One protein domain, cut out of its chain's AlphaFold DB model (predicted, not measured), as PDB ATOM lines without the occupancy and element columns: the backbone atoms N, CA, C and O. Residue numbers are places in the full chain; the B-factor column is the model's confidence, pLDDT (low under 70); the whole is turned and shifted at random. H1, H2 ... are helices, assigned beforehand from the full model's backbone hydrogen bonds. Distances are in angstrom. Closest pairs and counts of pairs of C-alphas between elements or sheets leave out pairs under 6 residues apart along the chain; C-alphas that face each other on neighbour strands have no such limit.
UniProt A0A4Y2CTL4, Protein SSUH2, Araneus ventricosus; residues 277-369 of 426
ATOM      1  N   PHE A 277     -34.878  16.896  12.377       66.81
ATOM      2  CA  PHE A 277     -36.304  16.881  12.037       66.81
ATOM      3  C   PHE A 277     -36.755  15.516  11.478       66.81
ATOM      4  O   PHE A 277     -37.874  15.095  11.749       66.81
ATOM      5  N   ALA A 278     -35.870  14.792  10.784       71.88
ATOM      6  CA  ALA A 278     -36.100  13.445  10.262       71.88
ATOM      7  C   ALA A 278     -35.739  12.337  11.274       71.88
ATOM      8  O   ALA A 278     -35.604  11.165  10.904       71.88
ATOM      9  N   ALA A 279     -35.545  12.688  12.555       78.81
ATOM     10  CA  ALA A 279     -35.295  11.702  13.597       78.81
ATOM     11  C   ALA A 279     -36.442  10.674  13.635       78.81
ATOM     12  O   ALA A 279     -37.606  11.064  13.501       78.81
ATOM     13  N   PRO A 280     -36.148   9.378  13.852       79.38
ATOM     14  CA  PRO A 280     -37.160   8.321  13.829       79.38
ATOM     15  C   PRO A 280     -38.355   8.600  14.746       79.38
ATOM     16  O   PRO A 280     -39.492   8.366  14.358       79.38
ATOM     17  N   GLU A 281     -38.103   9.166  15.931       80.50
ATOM     18  CA  GLU A 281     -39.140   9.558  16.892       80.50
ATOM     19  C   GLU A 281     -40.101  10.609  16.306       80.50
ATOM     20  O   GLU A 281     -41.316  10.430  16.355       80.50
ATOM     21  N   ASN A 282     -39.567  11.656  15.667       80.56
ATOM     22  CA  ASN A 282     -40.361  12.719  15.044       80.56
ATOM     23  C   ASN A 282     -41.170  12.200  13.848       80.56
ATOM     24  O   ASN A 282     -42.328  12.575  13.673       80.56
ATOM     25  N   MET A 283     -40.574  11.315  13.045       85.00
ATOM     26  CA  MET A 283     -41.256  10.699  11.906       85.00
ATOM     27  C   MET A 283     -42.401   9.799  12.357       85.00
ATOM     28  O   MET A 283     -43.493   9.895  11.808       85.00
ATOM     29  N   LEU A 284     -42.202   8.995  13.401       84.00
ATOM     30  CA  LEU A 284     -43.258   8.148  13.950       84.00
ATOM     31  C   LEU A 284     -44.405   8.960  14.558       84.00
ATOM     32  O   LEU A 284     -45.558   8.575  14.398       84.00
ATOM     33  N   LEU A 285     -44.110  10.092  15.204       83.06
ATOM     34  CA  LEU A 285     -45.147  10.998  15.702       83.06
ATOM     35  C   LEU A 285     -45.970  11.611  14.567       83.06
ATOM     36  O   LEU A 285     -47.194  11.620  14.654       83.06
ATOM     37  N   ALA A 286     -45.322  12.061  13.489       83.50
ATOM     38  CA  ALA A 286     -46.026  12.554  12.309       83.50
ATOM     39  C   ALA A 286     -46.899  11.455  11.674       83.50
ATOM     40  O   ALA A 286     -48.080  11.681  11.407       83.50
ATOM     41  N   MET A 287     -46.348  10.245  11.525       85.56
ATOM     42  CA  MET A 287     -47.057   9.092  10.963       85.56
ATOM     43  C   MET A 287     -48.255   8.650  11.811       85.56
ATOM     44  O   MET A 287     -49.269   8.253  11.247       85.56
ATOM     45  N   LEU A 288     -48.180   8.727  13.145       82.50
ATOM     46  CA  LEU A 288     -49.317   8.434  14.031       82.50
ATOM     47  C   LEU A 288     -50.509   9.365  13.793       82.50
ATOM     48  O   LEU A 288     -51.651   8.977  14.042       82.50
ATOM     49  N   THR A 289     -50.242  10.579  13.318       78.31
ATOM     50  CA  THR A 289     -51.259  11.594  13.031       78.31
ATOM     51  C   THR A 289     -51.645  11.690  11.552       78.31
ATOM     52  O   THR A 289     -52.442  12.555  11.201       78.31
ATOM     53  N   ASP A 290     -51.108  10.821  10.688       82.38
ATOM     54  CA  ASP A 290     -51.399  10.820   9.248       82.38
ATOM     55  C   ASP A 290     -52.873  10.476   8.974       82.38
ATOM     56  O   ASP A 290     -53.493   9.689   9.691       82.38
ATOM     57  N   GLU A 291     -53.455  11.029   7.914       80.31
ATOM     58  CA  GLU A 291     -54.827  10.711   7.499       80.31
ATOM     59  C   GLU A 291     -54.962   9.268   6.986       80.31
ATOM     60  O   GLU A 291     -56.026   8.651   7.109       80.31
ATOM     61  N   ARG A 292     -53.873   8.682   6.486       84.12
ATOM     62  CA  ARG A 292     -53.826   7.336   5.911       84.12
ATOM     63  C   ARG A 292     -53.680   6.269   6.999       84.12
ATOM     64  O   ARG A 292     -52.731   6.261   7.784       84.12
ATOM     65  N   CYS A 293     -54.652   5.359   7.059       82.44
ATOM     66  CA  CYS A 293     -54.777   4.359   8.127       82.44
ATOM     67  C   CYS A 293     -53.608   3.360   8.183       82.44
ATOM     68  O   CYS A 293     -53.136   2.993   9.262       82.44
ATOM     69  N   ASP A 294     -53.102   2.949   7.026       85.31
ATOM     70  CA  ASP A 294     -51.960   2.049   6.880       85.31
ATOM     71  C   ASP A 294     -50.670   2.647   7.465       85.31
ATOM     72  O   ASP A 294     -49.933   1.954   8.173       85.31
ATOM     73  N   ILE A 295     -50.434   3.946   7.259       86.00
ATOM     74  CA  ILE A 295     -49.268   4.658   7.803       86.00
ATOM     75  C   ILE A 295     -49.362   4.813   9.316       86.00
ATOM     76  O   ILE A 295     -48.386   4.518  10.017       86.00
ATOM     77  N   ARG A 296     -50.535   5.186   9.839       85.94
ATOM     78  CA  ARG A 296     -50.748   5.246  11.291       85.94
ATOM     79  C   ARG A 296     -50.536   3.881  11.947       85.94
ATOM     80  O   ARG A 296     -49.821   3.769  12.943       85.94
ATOM     81  N   THR A 297     -51.085   2.826  11.342       84.94
ATOM     82  CA  THR A 297     -50.947   1.443  11.822       84.94
ATOM     83  C   THR A 297     -49.485   0.999  11.833       84.94
ATOM     84  O   THR A 297     -49.029   0.363  12.789       84.94
ATOM     85  N   LEU A 298     -48.718   1.349  10.797       86.12
ATOM     86  CA  LEU A 298     -47.286   1.066  10.731       86.12
ATOM     87  C   LEU A 298     -46.515   1.783  11.848       86.12
ATOM     88  O   LEU A 298     -45.654   1.165  12.482       86.12
ATOM     89  N   ALA A 299     -46.824   3.054  12.109       86.38
ATOM     90  CA  ALA A 299     -46.198   3.818  13.183       86.38
ATOM     91  C   ALA A 299     -46.501   3.219  14.558       86.38
ATOM     92  O   ALA A 299     -45.579   2.984  15.340       86.38
ATOM     93  N   ALA A 300     -47.769   2.892  14.815       85.88
ATOM     94  CA  ALA A 300     -48.200   2.301  16.073       85.88
ATOM     95  C   ALA A 300     -47.488   0.972  16.351       85.88
ATOM     96  O   ALA A 300     -46.891   0.798  17.410       85.88
ATOM     97  N   ARG A 301     -47.441   0.063  15.368       86.25
ATOM     98  CA  ARG A 301     -46.723  -1.218  15.501       86.25
ATOM     99  C   ARG A 301     -45.241  -1.031  15.818       86.25
ATOM    100  O   ARG A 301     -44.686  -1.771  16.626       86.25
ATOM    101  N   ARG A 302     -44.592  -0.045  15.195       86.12
ATOM    102  CA  ARG A 302     -43.173   0.258  15.436       86.12
ATOM    103  C   ARG A 302     -42.927   0.814  16.831       86.12
ATOM    104  O   ARG A 302     -41.940   0.443  17.456       86.12
ATOM    105  N   ILE A 303     -43.817   1.673  17.314       85.56
ATOM    106  CA  ILE A 303     -43.736   2.232  18.664       85.56
ATOM    107  C   ILE A 303     -43.969   1.140  19.710       85.56
ATOM    108  O   ILE A 303     -43.194   1.067  20.655       85.56
ATOM    109  N   VAL A 304     -44.958   0.261  19.513       86.19
ATOM    110  CA  VAL A 304     -45.205  -0.889  20.403       86.19
ATOM    111  C   VAL A 304     -43.974  -1.784  20.487       86.19
ATOM    112  O   VAL A 304     -43.513  -2.071  21.583       86.19
ATOM    113  N   ASN A 305     -43.384  -2.143  19.344       85.94
ATOM    114  CA  ASN A 305     -42.156  -2.940  19.323       85.94
ATOM    115  C   ASN A 305     -41.006  -2.230  20.072       85.94
ATOM    116  O   ASN A 305     -40.288  -2.840  20.854       85.94
ATOM    117  N   ALA A 306     -40.863  -0.912  19.907       82.81
ATOM    118  CA  ALA A 306     -39.864  -0.144  20.652       82.81
ATOM    119  C   ALA A 306     -40.144  -0.095  22.169       82.81
ATOM    120  O   ALA A 306     -39.198  -0.088  22.955       82.81
ATOM    121  N   MET A 307     -41.416  -0.061  22.587       81.56
ATOM    122  CA  MET A 307     -41.825  -0.104  24.000       81.56
ATOM    123  C   MET A 307     -41.546  -1.475  24.626       81.56
ATOM    124  O   MET A 307     -41.181  -1.542  25.793       81.56
ATOM    125  N   GLU A 308     -41.673  -2.559  23.858       81.44
ATOM    126  CA  GLU A 308     -41.335  -3.915  24.310       81.44
ATOM    127  C   GLU A 308     -39.827  -4.104  24.529       81.44
ATOM    128  O   GLU A 308     -39.422  -4.855  25.415       81.44
ATOM    129  N   ILE A 309     -38.991  -3.408  23.751       78.06
ATOM    130  CA  ILE A 309     -37.524  -3.481  23.856       78.06
ATOM    131  C   ILE A 309     -36.990  -2.705  25.077       78.06
ATOM    132  O   ILE A 309     -36.020  -3.145  25.693       78.06
ATOM    133  N   ASP A 310     -37.602  -1.570  25.441       72.44
ATOM    134  CA  ASP A 310     -37.232  -0.752  26.613       72.44
ATOM    135  C   ASP A 310     -38.478  -0.345  27.429       72.44
ATOM    136  O   ASP A 310     -38.915   0.811  27.360       72.44
ATOM    137  N   PRO A 311     -39.061  -1.274  28.210       66.69
ATOM    138  CA  PRO A 311     -40.322  -1.047  28.921       66.69
ATOM    139  C   PRO A 311     -40.239   0.042  30.002       66.69
ATOM    140  O   PRO A 311     -41.236   0.707  30.282       66.69
ATOM    141  N   ASP A 312     -39.055   0.283  30.575       66.44
ATOM    142  CA  ASP A 312     -38.857   1.303  31.616       66.44
ATOM    143  C   ASP A 312     -38.532   2.699  31.042       66.44
ATOM    144  O   ASP A 312     -38.607   3.716  31.750       66.44
ATOM    145  N   GLY A 313     -38.185   2.774  29.750       63.25
ATOM    146  CA  GLY A 313     -37.741   4.003  29.085       63.25
ATOM    147  C   GLY A 313     -36.398   4.518  29.612       63.25
ATOM    148  O   GLY A 313     -36.165   5.734  29.606       63.25
ATOM    149  N   ASN A 314     -35.561   3.619  30.137       65.38
ATOM    150  CA  ASN A 314     -34.300   3.939  30.812       65.38
ATOM    151  C   ASN A 314     -33.090   3.845  29.876       65.38
ATOM    152  O   ASN A 314     -31.974   4.192  30.282       65.38
ATOM    153  N   CYS A 315     -33.273   3.408  28.628       67.81
ATOM    154  CA  CYS A 315     -32.182   3.380  27.668       67.81
ATOM    155  C   CYS A 315     -31.713   4.802  27.330       67.81
ATOM    156  O   CYS A 315     -32.491   5.711  27.026       67.81
ATOM    157  N   VAL A 316     -30.393   4.997  27.352       67.12
ATOM    158  CA  VAL A 316     -29.767   6.259  26.950       67.12
ATOM    159  C   VAL A 316     -30.047   6.491  25.466       67.12
ATOM    160  O   VAL A 316     -29.515   5.786  24.605       67.12
ATOM    161  N   ARG A 317     -30.867   7.504  25.159       71.69
ATOM    162  CA  ARG A 317     -31.142   7.936  23.784       71.69
ATOM    163  C   ARG A 317     -29.840   8.408  23.135       71.69
ATOM    164  O   ARG A 317     -29.293   9.447  23.507       71.69
ATOM    165  N   ARG A 318     -29.331   7.648  22.163       66.56
ATOM    166  CA  ARG A 318     -28.202   8.090  21.334       66.56
ATOM    167  C   ARG A 318     -28.721   9.048  20.270       66.56
ATOM    168  O   ARG A 318     -29.500   8.654  19.408       66.56
ATOM    169  N   PHE A 319     -28.260  10.294  20.316       62.62
ATOM    170  CA  PHE A 319     -28.543  11.285  19.283       62.62
ATOM    171  C   PHE A 319     -27.685  10.997  18.048       62.62
ATOM    172  O   PHE A 319     -26.521  11.381  17.984       62.62
ATOM    173  N   ILE A 320     -28.262  10.278  17.085       69.19
ATOM    174  CA  ILE A 320     -27.651   9.999  15.784       69.19
ATOM    175  C   ILE A 320     -28.332  10.898  14.753       69.19
ATOM    176  O   ILE A 320     -29.559  10.949  14.693       69.19
ATOM    177  N   ILE A 321     -27.539  11.614  13.954       69.19
ATOM    178  CA  ILE A 321     -28.061  12.411  12.839       69.19
ATOM    179  C   ILE A 321     -28.565  11.429  11.768       69.19
ATOM    180  O   ILE A 321     -27.755  10.653  11.256       69.19
ATOM    181  N   PRO A 322     -29.871  11.419  11.443       71.75
ATOM    182  CA  PRO A 322     -30.412  10.490  10.460       71.75
ATOM    183  C   PRO A 322     -29.946  10.860   9.048       71.75
ATOM    184  O   PRO A 322     -29.754  12.034   8.727       71.75
ATOM    185  N   VAL A 323     -29.782   9.853   8.193       73.75
ATOM    186  CA  VAL A 323     -29.506  10.064   6.768       73.75
ATOM    187  C   VAL A 323     -30.831  10.368   6.074       73.75
ATOM    188  O   VAL A 323     -31.746   9.549   6.108       73.75
ATOM    189  N   VAL A 324     -30.941  11.550   5.462       74.19
ATOM    190  CA  VAL A 324     -32.171  11.981   4.782       74.19
ATOM    191  C   VAL A 324     -32.160  11.525   3.334       74.19
ATOM    192  O   VAL A 324     -31.233  11.818   2.578       74.19
ATOM    193  N   ASN A 325     -33.228  10.853   2.925       75.56
ATOM    194  CA  ASN A 325     -33.490  10.536   1.534       75.56
ATOM    195  C   ASN A 325     -34.172  11.724   0.842       75.56
ATOM    196  O   ASN A 325     -35.396  11.842   0.834       75.56
ATOM    197  N   PHE A 326     -33.390  12.594   0.206       68.88
ATOM    198  CA  PHE A 326     -33.927  13.736  -0.549       68.88
ATOM    199  C   PHE A 326     -34.666  13.348  -1.840       68.88
ATOM    200  O   PHE A 326     -35.278  14.206  -2.471       68.88
ATOM    201  N   ARG A 327     -34.629  12.071  -2.250       66.38
ATOM    202  CA  ARG A 327     -35.429  11.558  -3.378       66.38
ATOM    203  C   ARG A 327     -36.817  11.088  -2.944       66.38
ATOM    204  O   ARG A 327     -37.579  10.633  -3.794       66.38
ATOM    205  N   ALA A 328     -37.123  11.146  -1.648       76.88
ATOM    206  CA  ALA A 328     -38.418  10.763  -1.121       76.88
ATOM    207  C   ALA A 328     -39.519  11.646  -1.726       76.88
ATOM    208  O   ALA A 328     -39.467  12.872  -1.648       76.88
ATOM    209  N   THR A 329     -40.518  11.015  -2.335       80.25
ATOM    210  CA  THR A 329     -41.731  11.691  -2.821       80.25
ATOM    211  C   THR A 329     -42.788  11.831  -1.729       80.25
ATOM    212  O   THR A 329     -43.768  12.545  -1.912       80.25
ATOM    213  N   ASP A 330     -42.589  11.147  -0.602       81.81
ATOM    214  CA  ASP A 330     -43.452  11.156   0.572       81.81
ATOM    215  C   ASP A 330     -42.590  11.284   1.834       81.81
ATOM    216  O   ASP A 330     -41.497  10.716   1.917       81.81
ATOM    217  N   TYR A 331     -43.075  12.013   2.839       83.69
ATOM    218  CA  TYR A 331     -42.332  12.235   4.076       83.69
ATOM    219  C   TYR A 331     -42.054  10.924   4.826       83.69
ATOM    220  O   TYR A 331     -41.053  10.806   5.533       83.69
ATOM    221  N   VAL A 332     -42.896   9.905   4.637       82.62
ATOM    222  CA  VAL A 332     -42.719   8.599   5.281       82.62
ATOM    223  C   VAL A 332     -41.462   7.872   4.758       82.62
ATOM    224  O   VAL A 332     -41.009   6.915   5.389       82.62
ATOM    225  N   ASP A 333     -40.895   8.286   3.619       82.25
ATOM    226  CA  ASP A 333     -39.676   7.717   3.015       82.25
ATOM    227  C   ASP A 333     -38.428   8.598   3.226       82.25
ATOM    228  O   ASP A 333     -37.367   8.305   2.669       82.25
ATOM    229  N   LEU A 334     -38.533   9.669   4.029       78.62
ATOM    230  CA  LEU A 334     -37.440  10.619   4.299       78.62
ATOM    231  C   LEU A 334     -36.247  10.003   5.033       78.62
ATOM    232  O   LEU A 334     -35.159  10.567   4.977       78.62
ATOM    233  N   ASN A 335     -36.427   8.884   5.730       77.00
ATOM    234  CA  ASN A 335     -35.372   8.199   6.471       77.00
ATOM    235  C   ASN A 335     -35.459   6.686   6.223       77.00
ATOM    236  O   ASN A 335     -36.550   6.151   6.005       77.00
ATOM    237  N   ASP A 336     -34.319   5.993   6.270       68.25
ATOM    238  CA  ASP A 336     -34.257   4.540   6.150       68.25
ATOM    239  C   ASP A 336     -35.058   3.889   7.285       68.25
ATOM    240  O   ASP A 336     -34.702   3.917   8.470       68.25
ATOM    241  N   ARG A 337     -36.176   3.286   6.881       63.19
ATOM    242  CA  ARG A 337     -37.148   2.661   7.769       63.19
ATOM    243  C   ARG A 337     -36.593   1.440   8.502       63.19
ATOM    244  O   ARG A 337     -37.224   1.039   9.478       63.19
ATOM    245  N   GLN A 338     -35.514   0.804   8.052       59.38
ATOM    246  CA  GLN A 338     -34.987  -0.429   8.656       59.38
ATOM    247  C   GLN A 338     -33.731  -0.190   9.498       59.38
ATOM    248  O   GLN A 338     -33.521  -0.895  10.479       59.38
ATOM    249  N   ALA A 339     -32.924   0.814   9.153       54.88
ATOM    250  CA  ALA A 339     -31.626   1.048   9.788       54.88
ATOM    251  C   ALA A 339     -31.681   1.865  11.095       54.88
ATOM    252  O   ALA A 339     -30.671   2.002  11.789       54.88
ATOM    253  N   CYS A 340     -32.835   2.437  11.442       60.53
ATOM    254  CA  CYS A 340     -32.947   3.360  12.566       60.53
ATOM    255  C   CYS A 340     -33.365   2.673  13.871       60.53
ATOM    256  O   CYS A 340     -34.462   2.125  13.963       60.53
ATOM    257  N   ASN A 341     -32.538   2.799  14.915       66.25
ATOM    258  CA  ASN A 341     -32.933   2.456  16.282       66.25
ATOM    259  C   ASN A 341     -34.099   3.355  16.710       66.25
ATOM    260  O   ASN A 341     -33.937   4.567  16.864       66.25
ATOM    261  N   VAL A 342     -35.276   2.759  16.878       71.38
ATOM    262  CA  VAL A 342     -36.476   3.461  17.327       71.38
ATOM    263  C   VAL A 342     -36.523   3.413  18.847       71.38
ATOM    264  O   VAL A 342     -36.560   2.335  19.429       71.38
ATOM    265  N   THR A 343     -36.554   4.578  19.488       75.81
ATOM    266  CA  THR A 343     -36.936   4.693  20.899       75.81
ATOM    267  C   THR A 343     -38.393   5.135  20.999       75.81
ATOM    268  O   THR A 343     -38.815   5.959  20.181       75.81
ATOM    269  N   PRO A 344     -39.160   4.649  21.992       75.25
ATOM    270  CA  PRO A 344     -40.523   5.113  22.211       75.25
ATOM    271  C   PRO A 344     -40.552   6.634  22.388       75.25
ATOM    272  O   PRO A 344     -39.763   7.163  23.192       75.25
ATOM    273  N   PRO A 345     -41.447   7.343  21.675       78.62
ATOM    274  CA  PRO A 345     -41.571   8.772  21.855       78.62
ATOM    275  C   PRO A 345     -41.920   9.128  23.298       78.62
ATOM    276  O   PRO A 345     -42.868   8.570  23.852       78.62
ATOM    277  N   ILE A 346     -41.192  10.072  23.914       76.31
ATOM    278  CA  ILE A 346     -41.405  10.444  25.338       76.31
ATOM    279  C   ILE A 346     -42.859  10.836  25.583       76.31
ATOM    280  O   ILE A 346     -43.448  10.507  26.612       76.31
ATOM    281  N   ILE A 347     -43.432  11.535  24.611       74.50
ATOM    282  CA  ILE A 347     -44.808  12.005  24.641       74.50
ATOM    283  C   ILE A 347     -45.817  10.860  24.817       74.50
ATOM    284  O   ILE A 347     -46.833  11.053  25.470       74.50
ATOM    285  N   LEU A 348     -45.510   9.647  24.354       77.25
ATOM    286  CA  LEU A 348     -46.389   8.479  24.453       77.25
ATOM    287  C   LEU A 348     -46.086   7.603  25.677       77.25
ATOM    288  O   LEU A 348     -46.716   6.567  25.840       77.25
ATOM    289  N   ARG A 349     -45.159   8.003  26.564       73.75
ATOM    290  CA  ARG A 349     -44.745   7.207  27.742       73.75
ATOM    291  C   ARG A 349     -45.902   6.836  28.679       73.75
ATOM    292  O   ARG A 349     -45.803   5.873  29.425       73.75
ATOM    293  N   HIS A 350     -46.958   7.637  28.681       73.31
ATOM    294  CA  HIS A 350     -48.127   7.458  29.537       73.31
ATOM    295  C   HIS A 350     -49.203   6.552  28.918       73.31
ATOM    296  O   HIS A 350     -50.175   6.249  29.601       73.31
ATOM    297  N   MET A 351     -49.046   6.141  27.655       75.31
ATOM    298  CA  MET A 351     -49.986   5.266  26.958       75.31
ATOM    299  C   MET A 351     -49.456   3.835  26.906       75.31
ATOM    300  O   MET A 351     -48.265   3.604  26.689       75.31
ATOM    301  N   SER A 352     -50.352   2.871  27.069       82.25
ATOM    302  CA  SER A 352     -50.051   1.447  26.941       82.25
ATOM    303  C   SER A 352     -50.046   0.980  25.481       82.25
ATOM    304  O   SER A 352     -50.714   1.549  24.614       82.25
ATOM    305  N   SER A 353     -49.346  -0.128  25.207       81.75
ATOM    306  CA  SER A 353     -49.341  -0.770  23.883       81.75
ATOM    307  C   SER A 353     -50.750  -1.136  23.397       81.75
ATOM    308  O   SER A 353     -51.033  -1.047  22.204       81.75
ATOM    309  N   HIS A 354     -51.642  -1.524  24.316       79.88
ATOM    310  CA  HIS A 354     -53.030  -1.857  24.001       79.88
ATOM    311  C   HIS A 354     -53.826  -0.621  23.564       79.88
ATOM    312  O   HIS A 354     -54.493  -0.666  22.534       79.88
ATOM    313  N   GLU A 355     -53.720   0.493  24.297       78.00
ATOM    314  CA  GLU A 355     -54.381   1.758  23.941       78.00
ATOM    315  C   GLU A 355     -53.913   2.265  22.575       78.00
ATOM    316  O   GLU A 355     -54.737   2.614  21.730       78.00
ATOM    317  N   LEU A 356     -52.603   2.213  22.306       79.44
ATOM    318  CA  LEU A 356     -52.041   2.646  21.027       79.44
ATOM    319  C   LEU A 356     -52.576   1.820  19.845       79.44
ATOM    320  O   LEU A 356     -52.853   2.372  18.783       79.44
ATOM    321  N   LEU A 357     -52.719   0.501  20.010       77.62
ATOM    322  CA  LEU A 357     -53.245  -0.382  18.964       77.62
ATOM    323  C   LEU A 357     -54.759  -0.242  18.794       77.62
ATOM    324  O   LEU A 357     -55.241  -0.279  17.663       77.62
ATOM    325  N   GLN A 358     -55.500  -0.048  19.886       73.88
ATOM    326  CA  GLN A 358     -56.951   0.138  19.855       73.88
ATOM    327  C   GLN A 358     -57.331   1.421  19.105       73.88
ATOM    328  O   GLN A 358     -58.208   1.389  18.245       73.88
ATOM    329  N   MET A 359     -56.583   2.513  19.307       68.50
ATOM    330  CA  MET A 359     -56.770   3.776  18.575       68.50
ATOM    331  C   MET A 359     -56.646   3.644  17.047       68.50
ATOM    332  O   MET A 359     -57.083   4.539  16.318       68.50
ATOM    333  N   MET A 360     -56.021   2.563  16.566       67.94
ATOM    334  CA  MET A 360     -55.755   2.296  15.149       67.94
ATOM    335  C   MET A 360     -56.696   1.251  14.540       67.94
ATOM    336  O   MET A 360     -56.691   1.087  13.323       67.94
ATOM    337  N   GLN A 361     -57.477   0.538  15.358       61.66
ATOM    338  CA  GLN A 361     -58.500  -0.411  14.896       61.66
ATOM    339  C   GLN A 361     -59.818   0.286  14.546       61.66
ATOM    340  O   GLN A 361     -60.570  -0.212  13.712       61.66
ATOM    341  N   ASP A 362     -60.064   1.448  15.142       58.56
ATOM    342  CA  ASP A 362     -61.253   2.238  14.875       58.56
ATOM    343  C   ASP A 362     -61.004   3.179  13.684       58.56
ATOM    344  O   ASP A 362     -60.062   3.980  13.689       58.56
ATOM    345  N   ASP A 363     -61.884   3.143  12.679       58.97
ATOM    346  CA  ASP A 363     -61.882   4.050  11.511       58.97
ATOM    347  C   ASP A 363     -62.348   5.478  11.894       58.97
ATOM    348  O   ASP A 363     -63.040   6.181  11.159       58.97
ATOM    349  N   VAL A 364     -62.013   5.891  13.118       57.50
ATOM    350  CA  VAL A 364     -62.400   7.154  13.738       57.50
ATOM    351  C   VAL A 364     -61.535   8.271  13.145       57.50
ATOM    352  O   VAL A 364     -60.305   8.115  13.054       57.50
ATOM    353  N   PRO A 365     -62.140   9.399  12.727       56.69
ATOM    354  CA  PRO A 365     -61.388  10.528  12.209       56.69
ATOM    355  C   PRO A 365     -60.466  11.130  13.287       56.69
ATOM    356  O   PRO A 365     -60.662  10.967  14.492       56.69
ATOM    357  N   MET A 366     -59.375  11.767  12.847       55.31
ATOM    358  CA  MET A 366     -58.310  12.271  13.734       55.31
ATOM    359  C   MET A 366     -58.791  13.309  14.761       55.31
ATOM    360  O   MET A 366     -58.147  13.478  15.793       55.31
ATOM    361  N   ASP A 367     -59.913  13.976  14.500       54.53
ATOM    362  CA  ASP A 367     -60.560  14.951  15.387       54.53
ATOM    363  C   ASP A 367     -61.059  14.346  16.715       54.53
ATOM    364  O   ASP A 367     -61.192  15.071  17.703       54.53
ATOM    365  N   GLY A 368     -61.273  13.027  16.766       51.25
ATOM    366  CA  GLY A 368     -61.656  12.285  17.970       51.25
ATOM    367  C   GLY A 368     -60.496  11.663  18.761       51.25
ATOM    368  O   GLY A 368     -60.739  11.097  19.827       51.25
ATOM    369  N   ARG A 369     -59.246  11.727  18.271       62.62
ATOM    370  CA  ARG A 369     -58.089  11.059  18.904       62.62
ATOM    371  C   ARG A 369     -57.279  12.014  19.787       62.62
ATOM    372  O   ARG A 369     -56.446  12.781  19.312       62.62
TER     373      ARG A 369
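What this domain is: This is residues 277 to 369 of the 426 residues of the protein "Protein SSUH2" of Araneus ventricosus (UniProt A0A4Y2CTL4). What shape? Little structure is regular: H1 and H2 make a V, residues 310 to 352 loop out, and H3 lies beside H2. What parts? Of 93 printed residues, 35 are in three named helices, H1, H2, H3; the class is all helix. It is compact, with a radius of gyration of the C-alphas of 13.3 A, and spans 35 by 34 by 18 A.

How they stand to each other: What touches? H1, residues 280 to 288, and H2, residues 293 to 309, form a hairpin at a steep tilt of 43 degrees, closest at C-alphas 288 and 296, 4.4 A. H2 and H3, residues 353 to 361, form another at a shallow tilt of 9 degrees, closest at C-alphas 304 and 353, 5.4 A. And backbones? Every O i to N i+4 pair is within hydrogen-bond range in H1 and H2, 4 of 5 in H3.

Where its parts are: Where first? H1 begins at C-alpha 280, (-37.160, 8.321, 13.829). How long? H2 measures 24.6 A.

The domain as a whole: Any cut? The printed part has none. Low confidence? 30 residues have pLDDT under 70.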